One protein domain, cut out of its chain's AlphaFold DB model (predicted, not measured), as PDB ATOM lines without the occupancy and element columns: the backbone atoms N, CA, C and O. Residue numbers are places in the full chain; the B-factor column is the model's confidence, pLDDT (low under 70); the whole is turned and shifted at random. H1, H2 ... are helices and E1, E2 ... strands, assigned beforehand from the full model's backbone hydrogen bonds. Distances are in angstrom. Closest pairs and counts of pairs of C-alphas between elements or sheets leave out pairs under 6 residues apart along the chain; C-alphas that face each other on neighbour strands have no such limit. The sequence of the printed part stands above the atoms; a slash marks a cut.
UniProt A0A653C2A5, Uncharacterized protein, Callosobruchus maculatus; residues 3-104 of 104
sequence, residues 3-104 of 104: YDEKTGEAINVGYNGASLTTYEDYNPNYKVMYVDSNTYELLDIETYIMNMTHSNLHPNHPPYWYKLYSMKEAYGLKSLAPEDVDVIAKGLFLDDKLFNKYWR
ATOM      1  N   TYR A   3      61.100 107.914 -63.405       98.00
ATOM      2  CA  TYR A   3      59.644 107.820 -63.518       98.00
ATOM      3  C   TYR A   3      59.136 108.650 -64.693       98.00
ATOM      4  O   TYR A   3      59.724 109.683 -65.015       98.00
ATOM      5  N   ASP A   4      58.048 108.201 -65.312       98.06
ATOM      6  CA  ASP A   4      57.299 109.004 -66.274       98.06
ATOM      7  C   ASP A   4      56.636 110.194 -65.563       98.06
ATOM      8  O   ASP A   4      56.001 110.035 -64.520       98.06
ATOM      9  N   GLU A   5      56.769 111.396 -66.123       97.12
ATOM     10  CA  GLU A   5      56.251 112.621 -65.495       97.12
ATOM     11  C   GLU A   5      54.716 112.696 -65.467       97.12
ATOM     12  O   GLU A   5      54.155 113.410 -64.635       97.12
ATOM     13  N   LYS A   6      54.020 111.999 -66.375       97.44
ATOM     14  CA  LYS A   6      52.557 112.050 -66.500       97.44
ATOM     15  C   LYS A   6      51.880 110.941 -65.711       97.44
ATOM     16  O   LYS A   6      50.879 111.209 -65.050       97.44
ATOM     17  N   THR A   7      52.375 109.708 -65.818       97.31
ATOM     18  CA  THR A   7      51.761 108.537 -65.169       97.31
ATOM     19  C   THR A   7      52.342 108.268 -63.784       97.31
ATOM     20  O   THR A   7      51.664 107.676 -62.947       97.31
ATOM     21  N   GLY A   8      53.572 108.722 -63.514       95.94
ATOM     22  CA  GLY A   8      54.303 108.396 -62.288       95.94
ATOM     23  C   GLY A   8      54.807 106.950 -62.242       95.94
ATOM     24  O   GLY A   8      55.258 106.494 -61.190       95.94
ATOM     25  N   GLU A   9      54.723 106.214 -63.351       97.19
ATOM     26  CA  GLU A   9      55.190 104.831 -63.452       97.19
ATOM     27  C   GLU A   9      56.713 104.778 -63.574       97.19
ATOM     28  O   GLU A   9      57.340 105.653 -64.178       97.19
ATOM     29  N   ALA A  10      57.330 103.752 -62.985       97.94
ATOM     30  CA  ALA A  10      58.764 103.538 -63.111       97.94
ATOM     31  C   ALA A  10      59.101 103.116 -64.545       97.94
ATOM     32  O   ALA A  10      58.588 102.119 -65.042       97.94
ATOM     33  N   ILE A  11      59.998 103.856 -65.193       97.56
ATOM     34  CA  ILE A  11      60.380 103.628 -66.596       97.56
ATOM     35  C   ILE A  11      61.830 103.184 -66.751       97.56
ATOM     36  O   ILE A  11      62.201 102.646 -67.792       97.56
ATOM     37  N   ASN A  12      62.677 103.415 -65.743       96.75
ATOM     38  CA  ASN A  12      64.069 102.979 -65.784       96.75
ATOM     39  C   ASN A  12      64.694 102.881 -64.380       96.75
ATOM     40  O   ASN A  12      64.242 103.513 -63.417       96.75
ATOM     41  N   VAL A  13      65.799 102.141 -64.278       97.19
ATOM     42  CA  VAL A  13      66.596 101.973 -63.061       97.19
ATOM     43  C   VAL A  13      68.060 102.273 -63.362       97.19
ATOM     44  O   VAL A  13      68.679 101.662 -64.225       97.19
ATOM     45  N   GLY A  14      68.633 103.212 -62.610       96.12
ATOM     46  CA  GLY A  14      70.076 103.434 -62.590       96.12
ATOM     47  C   GLY A  14      70.703 102.582 -61.496       96.12
ATOM     48  O   GLY A  14      70.438 102.821 -60.318       96.12
ATOM     49  N   TYR A  15      71.529 101.612 -61.878       94.81
ATOM     50  CA  TYR A  15      72.257 100.775 -60.928       94.81
ATOM     51  C   TYR A  15      73.606 101.407 -60.602       94.81
ATOM     52  O   TYR A  15      74.432 101.627 -61.487       94.81
ATOM     53  N   ASN A  16      73.836 101.698 -59.321       92.50
ATOM     54  CA  ASN A  16      75.155 102.121 -58.875       92.50
ATOM     55  C   ASN A  16      76.131 100.938 -58.961       92.50
ATOM     56  O   ASN A  16      75.777  99.795 -58.650       92.50
ATOM     57  N   GLY A  17      77.342 101.233 -59.426       89.56
ATOM     58  CA  GLY A  17      78.408 100.257 -59.566       89.56
ATOM     59  C   GLY A  17      78.970  99.789 -58.226       89.56
ATOM     60  O   GLY A  17      78.347  99.860 -57.172       89.56
ATOM     61  N   ALA A  18      80.175  99.253 -58.305       92.62
ATOM     62  CA  ALA A  18      80.934  98.782 -57.166       92.62
ATOM     63  C   ALA A  18      82.195  99.630 -56.986       92.62
ATOM     64  O   ALA A  18      82.583 100.374 -57.889       92.62
ATOM     65  N   SER A  19      82.850  99.487 -55.837       94.56
ATOM     66  CA  SER A  19      84.103 100.177 -55.541       94.56
ATOM     67  C   SER A  19      85.164  99.188 -55.080       94.56
ATOM     68  O   SER A  19      84.990  98.490 -54.082       94.56
ATOM     69  N   LEU A  20      86.292  99.158 -55.792       94.31
ATOM     70  CA  LEU A  20      87.473  98.405 -55.361       94.31
ATOM     71  C   LEU A  20      88.279  99.143 -54.287       94.31
ATOM     72  O   LEU A  20      89.037  98.509 -53.559       94.31
ATOM     73  N   THR A  21      88.145 100.469 -54.192       93.38
ATOM     74  CA  THR A  21      88.802 101.228 -53.124       93.38
ATOM     75  C   THR A  21      88.064 101.033 -51.806       93.38
ATOM     76  O   THR A  21      86.839 100.907 -51.780       93.38
ATOM     77  N   THR A  22      88.826 101.037 -50.717       90.75
ATOM     78  CA  THR A  22      88.314 100.930 -49.351       90.75
ATOM     79  C   THR A  22      87.810 102.255 -48.798       90.75
ATOM     80  O   THR A  22      87.256 102.262 -47.712       90.75
ATOM     81  N   TYR A  23      88.019 103.376 -49.491       86.12
ATOM     82  CA  TYR A  23      87.582 104.701 -49.043       86.12
ATOM     83  C   TYR A  23      86.041 104.803 -49.036       86.12
ATOM     84  O   TYR A  23      85.427 104.550 -50.070       86.12
ATOM     85  N   GLU A  24      85.341 105.170 -47.957       85.06
ATOM     86  CA  GLU A  24      85.739 105.493 -46.570       85.06
ATOM     87  C   GLU A  24      85.342 104.351 -45.604       85.06
ATOM     88  O   GLU A  24      84.283 104.391 -44.993       85.06
ATOM     89  N   ASP A  25      86.172 103.319 -45.475       87.62
ATOM     90  CA  ASP A  25      86.015 102.155 -44.584       87.62
ATOM     91  C   ASP A  25      85.012 101.062 -45.016       87.62
ATOM     92  O   ASP A  25      84.392 100.392 -44.186       87.62
ATOM     93  N   TYR A  26      84.927 100.782 -46.320       91.88
ATOM     94  CA  TYR A  26      84.170  99.637 -46.855       91.88
ATOM     95  C   TYR A  26      85.079  98.510 -47.365       91.88
ATOM     96  O   TYR A  26      86.216  98.726 -47.789       91.88
ATOM     97  N   ASN A  27      84.559  97.275 -47.364       94.81
ATOM     98  CA  ASN A  27      85.227  96.162 -48.039       94.81
ATOM     99  C   ASN A  27      85.258  96.409 -49.563       94.81
ATOM    100  O   ASN A  27      84.218  96.762 -50.137       94.81
ATOM    101  N   PRO A  28      86.395  96.154 -50.242       96.88
ATOM    102  CA  PRO A  28      86.462  96.163 -51.697       96.88
ATOM    103  C   PRO A  28      85.409  95.241 -52.296       96.88
ATOM    104  O   PRO A  28      85.197  94.124 -51.810       96.88
ATOM    105  N   ASN A  29      84.748  95.706 -53.350       96.69
ATOM    106  CA  ASN A  29      83.667  94.980 -53.994       96.69
ATOM    107  C   ASN A  29      83.663  95.155 -55.517       96.69
ATOM    108  O   ASN A  29      84.202  96.121 -56.058       96.69
ATOM    109  N   TYR A  30      83.043  94.202 -56.208       97.06
ATOM    110  CA  TYR A  30      82.699  94.294 -57.628       97.06
ATOM    111  C   TYR A  30      81.294  93.727 -57.869       97.06
ATOM    112  O   TYR A  30      80.758  92.981 -57.045       97.06
ATOM    113  N   LYS A  31      80.688  94.087 -59.004       97.81
ATOM    114  CA  LYS A  31      79.387  93.565 -59.441       97.81
ATOM    115  C   LYS A  31      79.535  92.767 -60.730       97.81
ATOM    116  O   LYS A  31      80.269  93.177 -61.625       97.81
ATOM    117  N   VAL A  32      78.809  91.659 -60.824       98.00
ATOM    118  CA  VAL A  32      78.625  90.884 -62.056       98.00
ATOM    119  C   VAL A  32      77.176  91.058 -62.484       98.00
ATOM    120  O   VAL A  32      76.264  90.735 -61.726       98.00
ATOM    121  N   MET A  33      76.971  91.615 -63.674       97.62
ATOM    122  CA  MET A  33      75.644  91.848 -64.240       97.62
ATOM    123  C   MET A  33      75.368  90.798 -65.308       97.62
ATOM    124  O   MET A  33      76.132  90.673 -66.266       97.62
ATOM    125  N   TYR A  34      74.285  90.050 -65.137       98.12
ATOM    126  CA  TYR A  34      73.827  89.063 -66.107       98.12
ATOM    127  C   TYR A  34      72.819  89.735 -67.025       98.12
ATOM    128  O   TYR A  34      71.865  90.343 -66.548       98.12
ATOM    129  N   VAL A  35      73.040  89.638 -68.331       97.88
ATOM    130  CA  VAL A  35      72.245  90.330 -69.347       97.88
ATOM    131  C   VAL A  35      71.730  89.298 -70.341       97.88
ATOM    132  O   VAL A  35      72.495  88.434 -70.774       97.88
ATOM    133  N   ASP A  36      70.450  89.377 -70.695       97.75
ATOM    134  CA  ASP A  36      69.888  88.554 -71.762       97.75
ATOM    135  C   ASP A  36      70.511  88.946 -73.105       97.75
ATOM    136  O   ASP A  36      70.550  90.120 -73.470       97.75
ATOM    137  N   SER A  37      71.007  87.971 -73.864       97.62
ATOM    138  CA  SER A  37      71.727  88.252 -75.111       97.62
ATOM    139  C   SER A  37      70.835  88.752 -76.250       97.62
ATOM    140  O   SER A  37      71.357  89.236 -77.250       97.62
ATOM    141  N   ASN A  38      69.515  88.594 -76.135       97.81
ATOM    142  CA  ASN A  38      68.554  88.961 -77.170       97.81
ATOM    143  C   ASN A  38      67.824  90.260 -76.822       97.81
ATOM    144  O   ASN A  38      67.679  91.121 -77.690       97.81
ATOM    145  N   THR A  39      67.360  90.401 -75.576       96.75
ATOM    146  CA  THR A  39      66.588  91.575 -75.124       96.75
ATOM    147  C   THR A  39      67.460  92.658 -74.498       96.75
ATOM    148  O   THR A  39      67.023  93.802 -74.399       96.75
ATOM    149  N   TYR A  40      68.696  92.321 -74.111       95.12
ATOM    150  CA  TYR A  40      69.603  93.178 -73.339       95.12
ATOM    151  C   TYR A  40      69.060  93.586 -71.965       95.12
ATOM    152  O   TYR A  40      69.578  94.506 -71.329       95.12
ATOM    153  N   GLU A  41      68.038  92.886 -71.478       94.94
ATOM    154  CA  GLU A  41      67.500  93.097 -70.142       94.94
ATOM    155  C   GLU A  41      68.442  92.517 -69.088       94.94
ATOM    156  O   GLU A  41      69.073  91.473 -69.278       94.94
ATOM    157  N   LEU A  42      68.523  93.191 -67.942       96.94
ATOM    158  CA  LEU A  42      69.255  92.678 -66.793       96.94
ATOM    159  C   LEU A  42      68.490  91.506 -66.173       96.94
ATOM    160  O   LEU A  42      67.361  91.648 -65.706       96.94
ATOM    161  N   LEU A  43      69.138  90.346 -66.140       97.75
ATOM    162  CA  LEU A  43      68.607  89.115 -65.568       97.75
ATOM    163  C   LEU A  43      68.850  89.038 -64.063       97.75
ATOM    164  O   LEU A  43      67.963  88.595 -63.337       97.75
ATOM    165  N   ASP A  44      70.035  89.453 -63.605       98.19
ATOM    166  CA  ASP A  44      70.392  89.578 -62.189       98.19
ATOM    167  C   ASP A  44      71.673  90.415 -62.010       98.19
ATOM    168  O   ASP A  44      72.441  90.624 -62.956       98.19
ATOM    169  N   ILE A  45      71.927  90.863 -60.780       98.19
ATOM    170  CA  ILE A  45      73.172  91.514 -60.368       98.19
ATOM    171  C   ILE A  45      73.692  90.818 -59.115       98.19
ATOM    172  O   ILE A  45      73.067  90.866 -58.054       98.19
ATOM    173  N   GLU A  46      74.878  90.232 -59.214       98.25
ATOM    174  CA  GLU A  46      75.591  89.683 -58.065       98.25
ATOM    175  C   GLU A  46      76.639  90.672 -57.563       98.25
ATOM    176  O   GLU A  46      77.372  91.275 -58.348       98.25
ATOM    177  N   THR A  47      76.732  90.827 -56.244       97.94
ATOM    178  CA  THR A  47      77.778  91.629 -55.597       97.94
ATOM    179  C   THR A  47      78.755  90.705 -54.887       97.94
ATOM    180  O   THR A  47      78.351  89.875 -54.069       97.94
ATOM    181  N   TYR A  48      80.041  90.869 -55.176       97.81
ATOM    182  CA  TYR A  48      81.137  90.136 -54.550       97.81
ATOM    183  C   TYR A  48      81.955  91.085 -53.693       97.81
ATOM    184  O   TYR A  48      82.206  92.218 -54.107       97.81
ATOM    185  N   ILE A  49      82.389  90.620 -52.523       97.56
ATOM    186  CA  ILE A  49      83.222  91.409 -51.614       97.56
ATOM    187  C   ILE A  49      84.463  90.636 -51.181       97.56
ATOM    188  O   ILE A  49      84.448  89.406 -51.088       97.56
ATOM    189  N   MET A  50      85.525  91.373 -50.878       97.31
ATOM    190  CA  MET A  50      86.722  90.850 -50.231       97.31
ATOM    191  C   MET A  50      86.608  91.059 -48.724       97.31
ATOM    192  O   MET A  50      86.500  92.198 -48.278       97.31
ATOM    193  N   ASN A  51      86.667  89.997 -47.916       95.06
ATOM    194  CA  ASN A  51      86.708  90.177 -46.461       95.06
ATOM    195  C   ASN A  51      88.095  90.692 -46.052       95.06
ATOM    196  O   ASN A  51      89.051  89.910 -45.971       95.06
ATOM    197  N   MET A  52      88.209  91.996 -45.795       94.25
ATOM    198  CA  MET A  52      89.479  92.608 -45.405       94.25
ATOM    199  C   MET A  52      89.978  92.104 -44.058       94.25
ATOM    200  O   MET A  52      91.158  91.796 -43.937       94.25
ATOM    201  N   THR A  53      89.105  91.962 -43.059       94.88
ATOM    202  CA  THR A  53      89.501  91.464 -41.734       94.88
ATOM    203  C   THR A  53      90.109  90.070 -41.841       94.88
ATOM    204  O   THR A  53      91.204  89.835 -41.339       94.88
ATOM    205  N   HIS A  54      89.441  89.159 -42.549       95.12
ATOM    206  CA  HIS A  54      89.958  87.815 -42.784       95.12
ATOM    207  C   HIS A  54      91.282  87.846 -43.551       95.12
ATOM    208  O   HIS A  54      92.226  87.169 -43.157       95.12
ATOM    209  N   SER A  55      91.365  88.632 -44.626       94.81
ATOM    210  CA  SER A  55      92.564  88.688 -45.472       94.81
ATOM    211  C   SER A  55      93.764  89.278 -44.720       94.81
ATOM    212  O   SER A  55      94.864  88.742 -44.806       94.81
ATOM    213  N   ASN A  56      93.548  90.302 -43.889       95.00
ATOM    214  CA  ASN A  56      94.590  90.921 -43.063       95.00
ATOM    215  C   ASN A  56      95.090  89.998 -41.940       95.00
ATOM    216  O   ASN A  56      96.255  90.075 -41.562       95.00
ATOM    217  N   LEU A  57      94.235  89.108 -41.421       97.81
ATOM    218  CA  LEU A  57      94.638  88.068 -40.463       97.81
ATOM    219  C   LEU A  57      95.413  86.912 -41.125       97.81
ATOM    220  O   LEU A  57      96.082  86.155 -40.425       97.81
ATOM    221  N   HIS A  58      95.359  86.788 -42.456       96.88
ATOM    222  CA  HIS A  58      95.972  85.702 -43.227       96.88
ATOM    223  C   HIS A  58      96.845  86.236 -44.383       96.88
ATOM    224  O   HIS A  58      96.604  85.895 -45.540       96.88
ATOM    225  N   PRO A  59      97.899  87.029 -44.102       94.62
ATOM    226  CA  PRO A  59      98.662  87.749 -45.132       94.62
ATOM    227  C   PRO A  59      99.423  86.843 -46.115       94.62
ATOM    228  O   PRO A  59      99.816  87.291 -47.187       94.62
ATOM    229  N   ASN A  60      99.631  85.570 -45.766       97.44
ATOM    230  CA  ASN A  60     100.298  84.586 -46.625       97.44
ATOM    231  C   ASN A  60      99.335  83.868 -47.588       97.44
ATOM    232  O   ASN A  60      99.767  83.011 -48.359       97.44
ATOM    233  N   HIS A  61      98.037  84.179 -47.531       95.81
ATOM    234  CA  HIS A  61      97.017  83.623 -48.412       95.81
ATOM    235  C   HIS A  61      96.516  84.692 -49.388       95.81
ATOM    236  O   HIS A  61      96.495  85.878 -49.053       95.81
ATOM    237  N   PRO A  62      96.086  84.298 -50.600       95.12
ATOM    238  CA  PRO A  62      95.417  85.228 -51.495       95.12
ATOM    239  C   PRO A  62      94.142  85.781 -50.835       95.12
ATOM    240  O   PRO A  62      93.497  85.063 -50.061       95.12
ATOM    241  N   PRO A  63      93.744  87.030 -51.144       94.56
ATOM    242  CA  PRO A  63      92.557  87.620 -50.550       94.56
ATOM    243  C   PRO A  63      91.301  86.802 -50.846       94.56
ATOM    244  O   PRO A  63      91.094  86.331 -51.968       94.56
ATOM    245  N   TYR A  64      90.452  86.650 -49.834       93.94
ATOM    246  CA  TYR A  64      89.246  85.838 -49.948       93.94
ATOM    247  C   TYR A  64      88.067  86.679 -50.446       93.94
ATOM    248  O   TYR A  64      87.528  87.514 -49.713       93.94
ATOM    249  N   TRP A  65      87.678  86.427 -51.696       96.75
ATOM    250  CA  TRP A  65      86.497  86.993 -52.343       96.75
ATOM    251  C   TRP A  65      85.340  86.002 -52.308       96.75
ATOM    252  O   TRP A  65      85.525  84.810 -52.553       96.75
ATOM    253  N   TYR A  66      84.138  86.498 -52.042       97.50
ATOM    254  CA  TYR A  66      82.932  85.676 -52.021       97.50
ATOM    255  C   TYR A  66      81.709  86.479 -52.459       97.50
ATOM    256  O   TYR A  66      81.691  87.709 -52.378       97.50
ATOM    257  N   LYS A  67      80.679  85.765 -52.930       97.75
ATOM    258  CA  LYS A  67      79.384  86.358 -53.265       97.75
ATOM    259  C   LYS A  67      78.710  86.833 -51.981       97.75
ATOM    260  O   LYS A  67      78.402  86.014 -51.117       97.75
ATOM    261  N   LEU A  68      78.461  88.134 -51.875       96.94
ATOM    262  CA  LEU A  68      77.705  88.709 -50.768       96.94
ATOM    263  C   LEU A  68      76.206  88.479 -50.969       96.94
ATOM    264  O   LEU A  68      75.542  87.978 -50.066       96.94
ATOM    265  N   TYR A  69      75.679  88.829 -52.146       97.44
ATOM    266  CA  TYR A  69      74.272  88.607 -52.489       97.44
ATOM    267  C   TYR A  69      74.006  88.649 -54.004       97.44
ATOM    268  O   TYR A  69      74.745  89.292 -54.753       97.44
ATOM    269  N   SER A  70      72.922  87.987 -54.424       98.06
ATOM    270  CA  SER A  70      72.197  88.254 -55.677       98.06
ATOM    271  C   SER A  70      71.073  89.243 -55.382       98.06
ATOM    272  O   SER A  70      70.362  89.087 -54.385       98.06
ATOM    273  N   MET A  71      70.905  90.267 -56.217       96.56
ATOM    274  CA  MET A  71      69.865  91.279 -56.027       96.56
ATOM    275  C   MET A  71      68.469  90.654 -56.048       96.56
ATOM    276  O   MET A  71      67.648  90.968 -55.181       96.56
ATOM    277  N   LYS A  72      68.211  89.721 -56.969       96.94
ATOM    278  CA  LYS A  72      66.922  89.028 -57.022       96.94
ATOM    279  C   LYS A  72      66.661  88.174 -55.794       96.94
ATOM    280  O   LYS A  72      65.593  88.290 -55.198       96.94
ATOM    281  N   GLU A  73      67.631  87.360 -55.389       97.38
ATOM    282  CA  GLU A  73      67.489  86.487 -54.217       97.38
ATOM    283  C   GLU A  73      67.339  87.298 -52.925       97.38
ATOM    284  O   GLU A  73      66.493  86.993 -52.084       97.38
ATOM    285  N   ALA A  74      68.128  88.364 -52.770       96.25
ATOM    286  CA  ALA A  74      68.106  89.191 -51.573       96.25
ATOM    287  C   ALA A  74      66.767  89.911 -51.398       96.25
ATOM    288  O   ALA A  74      66.272  89.994 -50.275       96.25
ATOM    289  N   TYR A  75      66.162  90.414 -52.468       95.62
ATOM    290  CA  TYR A  75      64.943  91.219 -52.364       95.62
ATOM    291  C   TYR A  75      63.675  90.486 -52.814       95.62
ATOM    292  O   TYR A  75      62.599  91.072 -52.792       95.62
ATOM    293  N   GLY A  76      63.772  89.203 -53.175       95.69
ATOM    294  CA  GLY A  76      62.629  88.413 -53.638       95.69
ATOM    295  C   GLY A  76      62.032  88.937 -54.948       95.69
ATOM    296  O   GLY A  76      60.826  88.816 -55.164       95.69
ATOM    297  N   LEU A  77      62.858  89.548 -55.799       96.12
ATOM    298  CA  LEU A  77      62.420  90.168 -57.048       96.12
ATOM    299  C   LEU A  77      62.180  89.115 -58.132       96.12
ATOM    300  O   LEU A  77      63.007  88.226 -58.355       96.12
ATOM    301  N   LYS A  78      61.070  89.254 -58.862       95.38
ATOM    302  CA  LYS A  78      60.756  88.395 -60.015       95.38
ATOM    303  C   LYS A  78      61.658  88.725 -61.203       95.38
ATOM    304  O   LYS A  78      62.226  87.815 -61.815       95.38
ATOM    305  N   SER A  79      61.854  90.012 -61.470       96.56
ATOM    306  CA  SER A  79      62.767  90.545 -62.479       96.56
ATOM    307  C   SER A  79      63.483  91.804 -61.978       96.56
ATOM    308  O   SER A  79      63.214  92.293 -60.882       96.56
ATOM    309  N   LEU A  80      64.414  92.319 -62.783       97.00
ATOM    310  CA  LEU A  80      65.033  93.632 -62.576       97.00
ATOM    311  C   LEU A  80      64.389  94.723 -63.453       97.00
ATOM    312  O   LEU A  80      65.006  95.764 -63.700       97.00
ATOM    313  N   ALA A  81      63.157  94.488 -63.923       97.06
ATOM    314  CA  ALA A  81      62.366  95.491 -64.618       97.06
ATOM    315  C   ALA A  81      62.025  96.665 -63.675       97.06
ATOM    316  O   ALA A  81      61.917  96.468 -62.459       97.06
ATOM    317  N   PRO A  82      61.826  97.887 -64.204       97.62
ATOM    318  CA  PRO A  82      61.583  99.071 -63.383       97.62
ATOM    319  C   PRO A  82      60.423  98.923 -62.395       97.62
ATOM    320  O   PRO A  82      60.561  99.333 -61.247       97.62
ATOM    321  N   GLU A  83      59.324  98.299 -62.814       97.06
ATOM    322  CA  GLU A  83      58.143  98.044 -61.980       97.06
ATOM    323  C   GLU A  83      58.434  97.140 -60.774       97.06
ATOM    324  O   GLU A  83      58.008  97.442 -59.661       97.06
ATOM    325  N   ASP A  84      59.220  96.076 -60.960       97.12
ATOM    326  CA  ASP A  84      59.575  95.151 -59.883       97.12
ATOM    327  C   ASP A  84      60.541  95.809 -58.886       97.12
ATOM    328  O   ASP A  84      60.402  95.647 -57.671       97.12
ATOM    329  N   VAL A  85      61.506  96.594 -59.375       97.38
ATOM    330  CA  VAL A  85      62.448  97.319 -58.504       97.38
ATOM    331  C   VAL A  85      61.755  98.467 -57.761       97.38
ATOM    332  O   VAL A  85      62.100  98.748 -56.610       97.38
ATOM    333  N   ASP A  86      60.753  99.102 -58.367       97.06
ATOM    334  CA  ASP A  86      59.962 100.168 -57.745       97.06
ATOM    335  C   ASP A  86      59.216  99.695 -56.489       97.06
ATOM    336  O   ASP A  86      59.136 100.434 -55.504       97.06
ATOM    337  N   VAL A  87      58.761  98.436 -56.458       95.56
ATOM    338  CA  VAL A  87      58.163  97.830 -55.253       95.56
ATOM    339  C   VAL A  87      59.129  97.904 -54.068       95.56
ATOM    340  O   VAL A  87      58.729  98.283 -52.966       95.56
ATOM    341  N   ILE A  88      60.410  97.599 -54.292       95.12
ATOM    342  CA  ILE A  88      61.442  97.688 -53.251       95.12
ATOM    343  C   ILE A  88      61.760  99.145 -52.936       95.12
ATOM    344  O   ILE A  88      61.806  99.503 -51.762       95.12
ATOM    345  N   ALA A  89      61.928  99.997 -53.950       95.19
ATOM    346  CA  ALA A  89      62.235 101.413 -53.752       95.19
ATOM    347  C   ALA A  89      61.189 102.109 -52.868       95.19
ATOM    348  O   ALA A  89      61.550 102.829 -51.940       95.19
ATOM    349  N   LYS A  90      59.902 101.845 -53.108       95.19
ATOM    350  CA  LYS A  90      58.796 102.332 -52.272       95.19
ATOM    351  C   LYS A  90      58.764 101.642 -50.909       95.19
ATOM    352  O   LYS A  90      58.549 102.305 -49.897       95.19
ATOM    353  N   GLY A  91      59.022 100.334 -50.865       95.44
ATOM    354  CA  GLY A  91      59.075  99.553 -49.627       95.44
ATOM    355  C   GLY A  91      60.141 100.035 -48.640       95.44
ATOM    356  O   GLY A  91      59.893 100.024 -47.437       95.44
ATOM    357  N   LEU A  92      61.287 100.529 -49.123       95.12
ATOM    358  CA  LEU A  92      62.365 101.068 -48.280       95.12
ATOM    359  C   LEU A  92      61.920 102.244 -47.393       95.12
ATOM    360  O   LEU A  92      62.547 102.482 -46.367       95.12
ATOM    361  N   PHE A  93      60.853 102.965 -47.757       93.31
ATOM    362  CA  PHE A  93      60.302 104.063 -46.948       93.31
ATOM    363  C   PHE A  93      59.288 103.608 -45.892       93.31
ATOM    364  O   PHE A  93      58.924 104.400 -45.025       93.31
ATOM    365  N   LEU A  94      58.782 102.376 -45.993       95.12
ATOM    366  CA  LEU A  94      57.649 101.887 -45.201       95.12
ATOM    367  C   LEU A  94      57.999 100.681 -44.321       95.12
ATOM    368  O   LEU A  94      57.279 100.405 -43.364       95.12
ATOM    369  N   ASP A  95      59.074  99.958 -44.639       96.81
ATOM    370  CA  ASP A  95      59.515  98.765 -43.918       96.81
ATOM    371  C   ASP A  95      60.961  98.919 -43.426       96.81
ATOM    372  O   ASP A  95      61.926  98.746 -44.175       96.81
ATOM    373  N   ASP A  96      61.110  99.170 -42.124       96.31
ATOM    374  CA  ASP A  96      62.409  99.290 -41.459       96.31
ATOM    375  C   ASP A  96      63.274  98.034 -41.616       96.31
ATOM    376  O   ASP A  96      64.502  98.122 -41.633       96.31
ATOM    377  N   LYS A  97      62.684  96.837 -41.718       95.69
ATOM    378  CA  LYS A  97      63.465  95.605 -41.909       95.69
ATOM    379  C   LYS A  97      64.064  95.566 -43.305       95.69
ATOM    380  O   LYS A  97      65.224  95.183 -43.452       95.69
ATOM    381  N   LEU A  98      63.289  95.967 -44.310       95.69
ATOM    382  CA  LEU A  98      63.766  96.081 -45.684       95.69
ATOM    383  C   LEU A  98      64.841  97.167 -45.796       95.69
ATOM    384  O   LEU A  98      65.895  96.913 -46.380       95.69
ATOM    385  N   PHE A  99      64.625  98.324 -45.167       96.19
ATOM    386  CA  PHE A  99      65.612  99.402 -45.100       96.19
ATOM    387  C   PHE A  99      66.924  98.940 -44.459       96.19
ATOM    388  O   PHE A  99      67.990  99.063 -45.059       96.19
ATOM    389  N   ASN A 100      66.853  98.328 -43.276       95.38
ATOM    390  CA  ASN A 100      68.034  97.826 -42.574       95.38
ATOM    391  C   ASN A 100      68.755  96.720 -43.356       95.38
ATOM    392  O   ASN A 100      69.973  96.611 -43.267       95.38
ATOM    393  N   LYS A 101      68.028  95.901 -44.125       94.31
ATOM    394  CA  LYS A 101      68.635  94.910 -45.022       94.31
ATOM    395  C   LYS A 101      69.396  95.570 -46.171       94.31
ATOM    396  O   LYS A 101      70.451  95.070 -46.534       94.31
ATOM    397  N   TYR A 102      68.862  96.652 -46.731       93.69
ATOM    398  CA  TYR A 102      69.497  97.396 -47.821       93.69
ATOM    399  C   TYR A 102      70.718  98.202 -47.372       93.69
ATOM    400  O   TYR A 102      71.687  98.309 -48.117       93.69
ATOM    401  N   TRP A 103      70.676  98.764 -46.163       91.56
ATOM    402  CA  TRP A 103      71.740  99.615 -45.627       91.56
ATOM    403  C   TRP A 103      72.994  98.851 -45.166       91.56
ATOM    404  O   TRP A 103      74.058  99.449 -45.020       91.56
ATOM    405  N   ARG A 104      72.865  97.555 -44.883       84.19
ATOM    406  CA  ARG A 104      73.906  96.744 -44.242       84.19
ATOM    407  C   ARG A 104      74.879  96.116 -45.235       84.19
ATOM    408  O   ARG A 104      76.065  95.991 -44.855       84.19
TER     409      ARG A 104
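This is residues 3 to 104 of the 104 residues of an uncharacterized protein of Callosobruchus maculatus (UniProt A0A653C2A5). A narrow sheet of three strands, E2, E3 and E4, has H1 and the loop after it as an arm at one end, where residues 56 to 62 stick out, and a loose, curving series of short helices, H2, H3 and H4, at the other. A long link, residues 13 to 28, runs from E1, beside H3, back to E2. The printed part has 102 residues, in the order E1 E2 E3 H1 E4 H2 H3 H4; the sheet E2 - E3 - E4 is antiparallel and the class is mixed. The whole is loose, with a radius of gyration of the C-alphas of 16.5 A and spans of 57 by 37 by 23 A.

Find C-alpha 42 at (69.255, 92.678, -66.793); from there E3 runs 24.1 A to residue 50. E2 is residues 29 to 35, 19.7 A, and E4 residues 65 to 70, 14.7 A. H1 is residues 52 to 57, H2 71 to 75, and E1 10 to 12. H3, residues 82 to 91, runs 14.0 A; H4, residues 96 to 103, ends at (71.740, 99.615, -45.627).

Look first at the hairpin E2 and E3, with N 32 and O 46 2.9 A apart. Between E3 and E4, N 68 and O 47 are 2.8 A apart. H2 is on the sheet, over none of its strands; the closest C-alphas of E3 and H2, Ile 45 and Met 71, are 5.5 A apart. H3 and H4 are close but not clearly touching, Gly 91 and Leu 98 having the closest C-alphas at 7.0 A. For E1 and H3 the closest C-alphas are Asn 12 and Pro 82, 5.2 A. H1 is not on the sheet. Each O i to N i+4 pair is within hydrogen-bond range in H1, H2 and H4; in H3, 5 of 6.

The C-alphas farthest apart, Lys 6 and Asn 60, are 58.6 A apart. The printed part has no cut. The link E1 to E2 is long. No printed residue is under 70 in pLDDT.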